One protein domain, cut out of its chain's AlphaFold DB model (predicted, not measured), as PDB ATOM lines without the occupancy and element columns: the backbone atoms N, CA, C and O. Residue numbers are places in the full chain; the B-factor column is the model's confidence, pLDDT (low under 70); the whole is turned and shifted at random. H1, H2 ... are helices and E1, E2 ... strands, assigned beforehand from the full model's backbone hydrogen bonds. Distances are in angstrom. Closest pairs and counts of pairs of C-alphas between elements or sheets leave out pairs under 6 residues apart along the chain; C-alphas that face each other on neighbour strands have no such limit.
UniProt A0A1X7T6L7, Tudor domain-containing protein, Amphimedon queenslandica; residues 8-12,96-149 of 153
ATOM      1  N   LEU A   8      42.253  32.589  31.285       55.84
ATOM      2  CA  LEU A   8      42.598  33.937  30.849       55.84
ATOM      3  C   LEU A   8      41.300  34.727  30.633       55.84
ATOM      4  O   LEU A   8      40.271  34.179  30.232       55.84
ATOM      5  N   ILE A   9      41.371  36.029  30.897       57.47
ATOM      6  CA  ILE A   9      40.294  36.982  30.660       57.47
ATOM      7  C   ILE A   9      40.660  37.807  29.429       57.47
ATOM      8  O   ILE A   9      41.676  38.505  29.424       57.47
ATOM      9  N   VAL A  10      39.828  37.736  28.392       58.56
ATOM     10  CA  VAL A  10      39.885  38.670  27.261       58.56
ATOM     11  C   VAL A  10      38.783  39.702  27.460       58.56
ATOM     12  O   VAL A  10      37.609  39.339  27.516       58.56
ATOM     13  N   ILE A  11      39.169  40.975  27.579       60.19
ATOM     14  CA  ILE A  11      38.242  42.111  27.645       60.19
ATOM     15  C   ILE A  11      38.133  42.689  26.240       60.19
ATOM     16  O   ILE A  11      39.142  43.082  25.657       60.19
ATOM     17  N   ASN A  12      36.923  42.737  25.690       53.22
ATOM     18  CA  ASN A  12      36.684  43.366  24.394       53.22
ATOM     19  C   ASN A  12      36.906  44.896  24.487       53.22
ATOM     20  O   ASN A  12      36.144  45.573  25.179       53.22
ATOM     21  N   GLN A  96      31.379  41.289  28.532       86.06
ATOM     22  CA  GLN A  96      32.602  41.688  27.822       86.06
ATOM     23  C   GLN A  96      33.824  40.844  28.193       86.06
ATOM     24  O   GLN A  96      34.790  40.822  27.429       86.06
ATOM     25  N   CYS A  97      33.778  40.139  29.327       86.88
ATOM     26  CA  CYS A  97      34.793  39.166  29.697       86.88
ATOM     27  C   CYS A  97      34.496  37.826  29.027       86.88
ATOM     28  O   CYS A  97      33.454  37.209  29.265       86.88
ATOM     29  N   ILE A  98      35.456  37.338  28.248       84.62
ATOM     30  CA  ILE A  98      35.435  35.981  27.712       84.62
ATOM     31  C   ILE A  98      36.380  35.121  28.546       84.62
ATOM     32  O   ILE A  98      37.584  35.374  28.596       84.62
ATOM     33  N   GLU A  99      35.816  34.095  29.177       84.75
ATOM     34  CA  GLU A  99      36.582  33.061  29.866       84.75
ATOM     35  C   GLU A  99      37.215  32.131  28.826       84.75
ATOM     36  O   GLU A  99      36.544  31.596  27.934       84.75
ATOM     37  N   CYS A 100      38.530  31.968  28.898       85.25
ATOM     38  CA  CYS A 100      39.277  31.174  27.933       85.25
ATOM     39  C   CYS A 100      40.450  30.457  28.588       85.25
ATOM     40  O   CYS A 100      40.830  30.769  29.710       85.25
ATOM     41  N   ARG A 101      41.022  29.488  27.880       86.69
ATOM     42  CA  ARG A 101      42.208  28.757  28.292       86.69
ATOM     43  C   ARG A 101      43.219  28.635  27.175       86.69
ATOM     44  O   ARG A 101      42.856  28.566  26.005       86.69
ATOM     45  N   LEU A 102      44.495  28.612  27.544       88.25
ATOM     46  CA  LEU A 102      45.574  28.418  26.580       88.25
ATOM     47  C   LEU A 102      45.529  26.991  26.029       88.25
ATOM     48  O   LEU A 102      45.639  26.022  26.782       88.25
ATOM     49  N   ALA A 103      45.365  26.883  24.716       87.50
ATOM     50  CA  ALA A 103      45.327  25.617  24.008       87.50
ATOM     51  C   ALA A 103      46.706  24.940  24.014       87.50
ATOM     52  O   ALA A 103      47.747  25.599  24.046       87.50
ATOM     53  N   ASN A 104      46.700  23.609  23.925       85.75
ATOM     54  CA  ASN A 104      47.887  22.767  23.721       85.75
ATOM     55  C   ASN A 104      48.970  22.854  24.812       85.75
ATOM     56  O   ASN A 104      50.093  22.405  24.591       85.75
ATOM     57  N   ILE A 105      48.647  23.389  25.994       87.69
ATOM     58  CA  ILE A 105      49.551  23.401  27.147       87.69
ATOM     59  C   ILE A 105      48.853  22.868  28.402       87.69
ATOM     60  O   ILE A 105      47.658  23.072  28.613       87.69
ATOM     61  N   CYS A 106      49.612  22.203  29.268       88.00
ATOM     62  CA  CYS A 106      49.148  21.711  30.563       88.00
ATOM     63  C   CYS A 106      50.228  21.925  31.633       88.00
ATOM     64  O   CYS A 106      51.413  22.038  31.294       88.00
ATOM     65  N   PRO A 107      49.859  22.005  32.924       88.31
ATOM     66  CA  PRO A 107      50.859  22.101  33.973       88.31
ATOM     67  C   PRO A 107      51.747  20.844  33.974       88.31
ATOM     68  O   PRO A 107      51.233  19.750  33.753       88.31
ATOM     69  N   PRO A 108      53.057  20.957  34.274       84.19
ATOM     70  CA  PRO A 108      53.938  19.789  34.415       84.19
ATOM     71  C   PRO A 108      53.533  18.824  35.545       84.19
ATOM     72  O   PRO A 108      54.011  17.696  35.594       84.19
ATOM     73  N   GLY A 109      52.680  19.275  36.468       85.69
ATOM     74  CA  GLY A 109      52.096  18.475  37.544       85.69
ATOM     75  C   GLY A 109      50.582  18.685  37.625       85.69
ATOM     76  O   GLY A 109      49.908  18.838  36.615       85.69
ATOM     77  N   SER A 110      50.029  18.735  38.837       85.62
ATOM     78  CA  SER A 110      48.584  18.934  39.039       85.62
ATOM     79  C   SER A 110      48.125  20.392  38.911       85.62
ATOM     80  O   SER A 110      46.939  20.650  38.697       85.62
ATOM     81  N   THR A 111      49.040  21.355  39.059       89.38
ATOM     82  CA  THR A 111      48.745  22.793  39.052       89.38
ATOM     83  C   THR A 111      49.840  23.595  38.357       89.38
ATOM     84  O   THR A 111      51.001  23.188  38.277       89.38
ATOM     85  N   TRP A 112      49.467  24.769  37.853       90.25
ATOM     86  CA  TRP A 112      50.418  25.725  37.304       90.25
ATOM     87  C   TRP A 112      51.284  26.332  38.405       90.25
ATOM     88  O   TRP A 112      50.795  26.722  39.466       90.25
ATOM     89  N   SER A 113      52.590  26.437  38.150       92.31
ATOM     90  CA  SER A 113      53.499  27.079  39.097       92.31
ATOM     91  C   SER A 113      53.218  28.584  39.181       92.31
ATOM     92  O   SER A 113      52.895  29.224  38.179       92.31
ATOM     93  N   LYS A 114      53.444  29.192  40.356       91.31
ATOM     94  CA  LYS A 114      53.361  30.658  40.531       91.31
ATOM     95  C   LYS A 114      54.213  31.413  39.502       91.31
ATOM     96  O   LYS A 114      53.828  32.486  39.045       91.31
ATOM     97  N   ARG A 115      55.363  30.839  39.122       93.06
ATOM     98  CA  ARG A 115      56.247  31.384  38.085       93.06
ATOM     99  C   ARG A 115      55.558  31.411  36.720       93.06
ATOM    100  O   ARG A 115      55.613  32.446  36.069       93.06
ATOM    101  N   ALA A 116      54.916  30.317  36.310       91.06
ATOM    102  CA  ALA A 116      54.193  30.249  35.042       91.06
ATOM    103  C   ALA A 116      53.032  31.259  35.002       91.06
ATOM    104  O   ALA A 116      52.919  32.008  34.035       91.06
ATOM    105  N   CYS A 117      52.243  31.360  36.081       89.31
ATOM    106  CA  CYS A 117      51.164  32.350  36.183       89.31
ATOM    107  C   CYS A 117      51.685  33.788  36.050       89.31
ATOM    108  O   CYS A 117      51.123  34.585  35.307       89.31
ATOM    109  N   ARG A 118      52.779  34.124  36.746       90.75
ATOM    110  CA  ARG A 118      53.376  35.466  36.692       90.75
ATOM    111  C   ARG A 118      53.874  35.819  35.291       90.75
ATOM    112  O   ARG A 118      53.587  36.913  34.825       90.75
ATOM    113  N   ILE A 119      54.564  34.897  34.618       91.06
ATOM    114  CA  ILE A 119      55.036  35.110  33.242       91.06
ATOM    115  C   ILE A 119      53.848  35.363  32.310       91.06
ATOM    116  O   ILE A 119      53.901  36.278  31.494       91.06
ATOM    117  N   LEU A 120      52.755  34.605  32.452       90.12
ATOM    118  CA  LEU A 120      51.544  34.848  31.670       90.12
ATOM    119  C   LEU A 120      51.013  36.268  31.895       90.12
ATOM    120  O   LEU A 120      50.819  36.990  30.924       90.12
ATOM    121  N   VAL A 121      50.866  36.697  33.152       88.56
ATOM    122  CA  VAL A 121      50.433  38.064  33.489       88.56
ATOM    123  C   VAL A 121      51.377  39.114  32.897       88.56
ATOM    124  O   VAL A 121      50.913  40.062  32.279       88.56
ATOM    125  N   GLU A 122      52.695  38.958  33.014       89.88
ATOM    126  CA  GLU A 122      53.670  39.894  32.428       89.88
ATOM    127  C   GLU A 122      53.572  39.965  30.897       89.88
ATOM    128  O   GLU A 122      53.797  41.018  30.287       89.88
ATOM    129  N   MET A 123      53.228  38.854  30.243       88.31
ATOM    130  CA  MET A 123      53.048  38.806  28.797       88.31
ATOM    131  C   MET A 123      51.735  39.436  28.335       88.31
ATOM    132  O   MET A 123      51.711  39.899  27.193       88.31
ATOM    133  N   THR A 124      50.696  39.465  29.177       87.12
ATOM    134  CA  THR A 124      49.332  39.815  28.755       87.12
ATOM    135  C   THR A 124      48.741  41.070  29.377       87.12
ATOM    136  O   THR A 124      47.920  41.728  28.741       87.12
ATOM    137  N   LYS A 125      49.147  41.426  30.594       84.69
ATOM    138  CA  LYS A 125      48.585  42.559  31.323       84.69
ATOM    139  C   LYS A 125      48.819  43.860  30.554       84.69
ATOM    140  O   LYS A 125      49.931  44.117  30.094       84.69
ATOM    141  N   ASP A 126      47.755  44.653  30.438       82.25
ATOM    142  CA  ASP A 126      47.736  45.975  29.802       82.25
ATOM    143  C   ASP A 126      48.231  45.973  28.338       82.25
ATOM    144  O   ASP A 126      48.710  46.986  27.828       82.25
ATOM    145  N   LYS A 127      48.120  44.827  27.646       82.81
ATOM    146  CA  LYS A 127      48.559  44.640  26.255       82.81
ATOM    147  C   LYS A 127      47.404  44.179  25.373       82.81
ATOM    148  O   LYS A 127      46.659  43.272  25.730       82.81
ATOM    149  N   ALA A 128      47.305  44.759  24.178       82.62
ATOM    150  CA  ALA A 128      46.452  44.223  23.123       82.62
ATOM    151  C   ALA A 128      47.099  42.955  22.542       82.62
ATOM    152  O   ALA A 128      48.247  42.985  22.097       82.62
ATOM    153  N   ILE A 129      46.374  41.835  22.560       84.19
ATOM    154  CA  ILE A 129      46.860  40.532  22.086       84.19
ATOM    155  C   ILE A 129      45.805  39.919  21.174       84.19
ATOM    156  O   ILE A 129      44.618  39.957  21.492       84.19
ATOM    157  N   ALA A 130      46.230  39.322  20.059       86.00
ATOM    158  CA  ALA A 130      45.338  38.485  19.268       86.00
ATOM    159  C   ALA A 130      45.124  37.149  19.979       86.00
ATOM    160  O   ALA A 130      46.077  36.412  20.221       86.00
ATOM    161  N   ALA A 131      43.868  36.817  20.256       85.75
ATOM    162  CA  ALA A 131      43.467  35.480  20.664       85.75
ATOM    163  C   ALA A 131      42.777  34.793  19.483       85.75
ATOM    164  O   ALA A 131      41.784  35.299  18.960       85.75
ATOM    165  N   MET A 132      43.297  33.644  19.063       86.94
ATOM    166  CA  MET A 132      42.668  32.806  18.048       86.94
ATOM    167  C   MET A 132      42.021  31.609  18.731       86.94
ATOM    168  O   MET A 132      42.714  30.838  19.392       86.94
ATOM    169  N   ALA A 133      40.709  31.446  18.571       86.25
ATOM    170  CA  ALA A 133      40.021  30.252  19.043       86.25
ATOM    171  C   ALA A 133      40.468  29.035  18.219       86.25
ATOM    172  O   ALA A 133      40.383  29.058  16.992       86.25
ATOM    173  N   THR A 134      40.941  27.977  18.878       81.50
ATOM    174  CA  THR A 134      41.450  26.769  18.200       81.50
ATOM    175  C   THR A 134      40.413  25.664  18.053       81.50
ATOM    176  O   THR A 134      40.673  24.662  17.394       81.50
ATOM    177  N   SER A 135      39.245  25.813  18.677       69.44
ATOM    178  CA  SER A 135      38.161  24.834  18.632       69.44
ATOM    179  C   SER A 135      36.817  25.528  18.440       69.44
ATOM    180  O   SER A 135      36.514  26.527  19.097       69.44
ATOM    181  N   THR A 136      35.990  24.984  17.548       60.78
ATOM    182  CA  THR A 136      34.574  25.327  17.434       60.78
ATOM    183  C   THR A 136      33.805  24.538  18.494       60.78
ATOM    184  O   THR A 136      33.683  23.319  18.450       60.78
ATOM    185  N   LYS A 137      33.350  25.272  19.511       54.31
ATOM    186  CA  LYS A 137      32.646  24.840  20.728       54.31
ATOM    187  C   LYS A 137      31.914  23.485  20.624       54.31
ATOM    188  O   LYS A 137      30.895  23.370  19.949       54.31
ATOM    189  N   VAL A 138      32.318  22.520  21.452       50.03
ATOM    190  CA  VAL A 138      31.479  21.376  21.845       50.03
ATOM    191  C   VAL A 138      31.313  21.431  23.371       50.03
ATOM    192  O   VAL A 138      32.074  20.832  24.119       50.03
ATOM    193  N   ARG A 139      30.297  22.179  23.836       50.75
ATOM    194  CA  ARG A 139      29.673  22.096  25.184       50.75
ATOM    195  C   ARG A 139      30.249  22.856  26.402       50.75
ATOM    196  O   ARG A 139      29.718  22.643  27.487       50.75
ATOM    197  N   GLN A 140      31.220  23.770  26.302       50.34
ATOM    198  CA  GLN A 140      31.701  24.526  27.488       50.34
ATOM    199  C   GLN A 140      31.732  26.047  27.284       50.34
ATOM    200  O   GLN A 140      31.917  26.519  26.166       50.34
ATOM    201  N   SER A 141      31.520  26.821  28.358       70.25
ATOM    202  CA  SER A 141      31.588  28.298  28.388       70.25
ATOM    203  C   SER A 141      33.003  28.858  28.210       70.25
ATOM    204  O   SER A 141      33.140  30.058  27.996       70.25
ATOM    205  N   ILE A 142      34.023  27.997  28.265       79.44
ATOM    206  CA  ILE A 142      35.444  28.348  28.207       79.44
ATOM    207  C   ILE A 142      35.982  28.082  26.798       79.44
ATOM    208  O   ILE A 142      35.796  26.991  26.255       79.44
ATOM    209  N   TRP A 143      36.658  29.068  26.212       81.81
ATOM    210  CA  TRP A 143      37.262  28.960  24.881       81.81
ATOM    211  C   TRP A 143      38.707  28.471  24.929       81.81
ATOM    212  O   TRP A 143      39.516  29.042  25.649       81.81
ATOM    213  N   ASP A 144      39.063  27.483  24.112       85.56
ATOM    214  CA  ASP A 144      40.466  27.169  23.821       85.56
ATOM    215  C   ASP A 144      41.051  28.209  22.867       85.56
ATOM    216  O   ASP A 144      40.529  28.394  21.764       85.56
ATOM    217  N   ILE A 145      42.121  28.887  23.287       86.88
ATOM    218  CA  ILE A 145      42.756  29.952  22.512       86.88
ATOM    219  C   ILE A 145      44.269  29.785  22.391       86.88
ATOM    220  O   ILE A 145      44.945  29.297  23.296       86.88
ATOM    221  N   VAL A 146      44.817  30.288  21.291       88.50
ATOM    222  CA  VAL A 146      46.244  30.590  21.148       88.50
ATOM    223  C   VAL A 146      46.417  32.102  21.169       88.50
ATOM    224  O   VAL A 146      45.687  32.826  20.488       88.50
ATOM    225  N   LEU A 147      47.373  32.580  21.966       87.56
ATOM    226  CA  LEU A 147      47.750  33.989  22.008       87.56
ATOM    227  C   LEU A 147      48.866  34.259  20.999       87.56
ATOM    228  O   LEU A 147      49.956  33.705  21.117       87.56
ATOM    229  N   ASN A 148      48.610  35.168  20.065       82.06
ATOM    230  CA  ASN A 148      49.594  35.678  19.124       82.06
ATOM    231  C   ASN A 148      49.963  37.111  19.519       82.06
ATOM    232  O   ASN A 148      49.103  37.994  19.590       82.06
ATOM    233  N   ARG A 149      51.255  37.373  19.750       66.62
ATOM    234  CA  ARG A 149      51.750  38.755  19.735       66.62
ATOM    235  C   ARG A 149      51.706  39.241  18.292       66.62
ATOM    236  O   ARG A 149      52.292  38.609  17.418       66.62
TER     237      ARG A 149
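What this domain is: This is residues 8 to 12 and 96 to 149 of the 153 residues of the protein "Tudor domain-containing protein" of Amphimedon queenslandica (UniProt A0A1X7T6L7). A small four-stranded sheet, strongly twisted and curled like part of a barrel but not closed, makes the core, and one helix, H1, stands off from it and only grazes it. A long link leads out from E2 to H1, and residues 108 to 115 stick out. The 59 printed residues hold four named strands and one named helix, in the order E1 E2 H1 E3 E4, and the class is mixed, helices and strands. The sheet runs E1 E2 E4 E3 and is mixed, with E2 and E4 parallel and the other two neighbour pairs antiparallel. The whole is only just compact, close to loose, with a radius of gyration of the C-alphas of 12.0 A and spans of 30 by 28 by 18 A.

How they stand to each other: E1, residues 8 to 11, is an edge strand, antiparallel to E2, residues 97 to 102, at 144 degrees between their directions; N 8 and O 100 are within hydrogen-bond range at 2.8 A. E2 is parallel to E4, residues 143 to 148; N 101 and O 143 are within hydrogen-bond range at 2.7 A, and N 145 and O 101 at 2.8 A. The pairing is staggered: E2 pairs with E1 over residues 97 to 100 and with E4 over residues 100 to 102. H1, residues 114 to 124, is on the sheet but only grazes it, with residues 120 to 124. H1 and E1 are near each other, with 5 pairs of C-alphas within 10 A. In H1 every O i to N i+4 pair is within hydrogen-bond range. E3, residues 130 to 133, is the other edge strand and forms a hairpin with E4, antiparallel at 145 degrees; N 148 and O 130 are within hydrogen-bond range at 2.8 A. E1 and E4 are apart, and E1 and E3 are only just apart, their closest C-alphas 8.2 A from each other.

Where its parts are: E1 begins at C-alpha 8, (42.598, 33.937, 30.849), and is 9.8 A long from first to last C-alpha. E2 measures 15.5 A. H1 begins at C-alpha 114, (53.361, 30.658, 40.531), and is 15.5 A long. E3 measures 9.8 A. E4 measures 15.2 A and ends at C-alpha 148, (49.594, 35.678, 19.124).

The domain as a whole: The two C-alphas farthest apart, those of Asn 12 and Gly 109, are 32.1 A from each other. Residues 13 to 95 are not printed, and C-alphas 12 and 96 are 5.6 A apart across this cut, which lies in the link from E1 to E2. The link from E2 to H1 is long, with 11 residues, that from H1 to E3 is tight, and that from E3 to E4 is short. The mean pLDDT of the printed part is 80.5; residues 8 to 12, residues 135 to 140 and residue 149 are under 70.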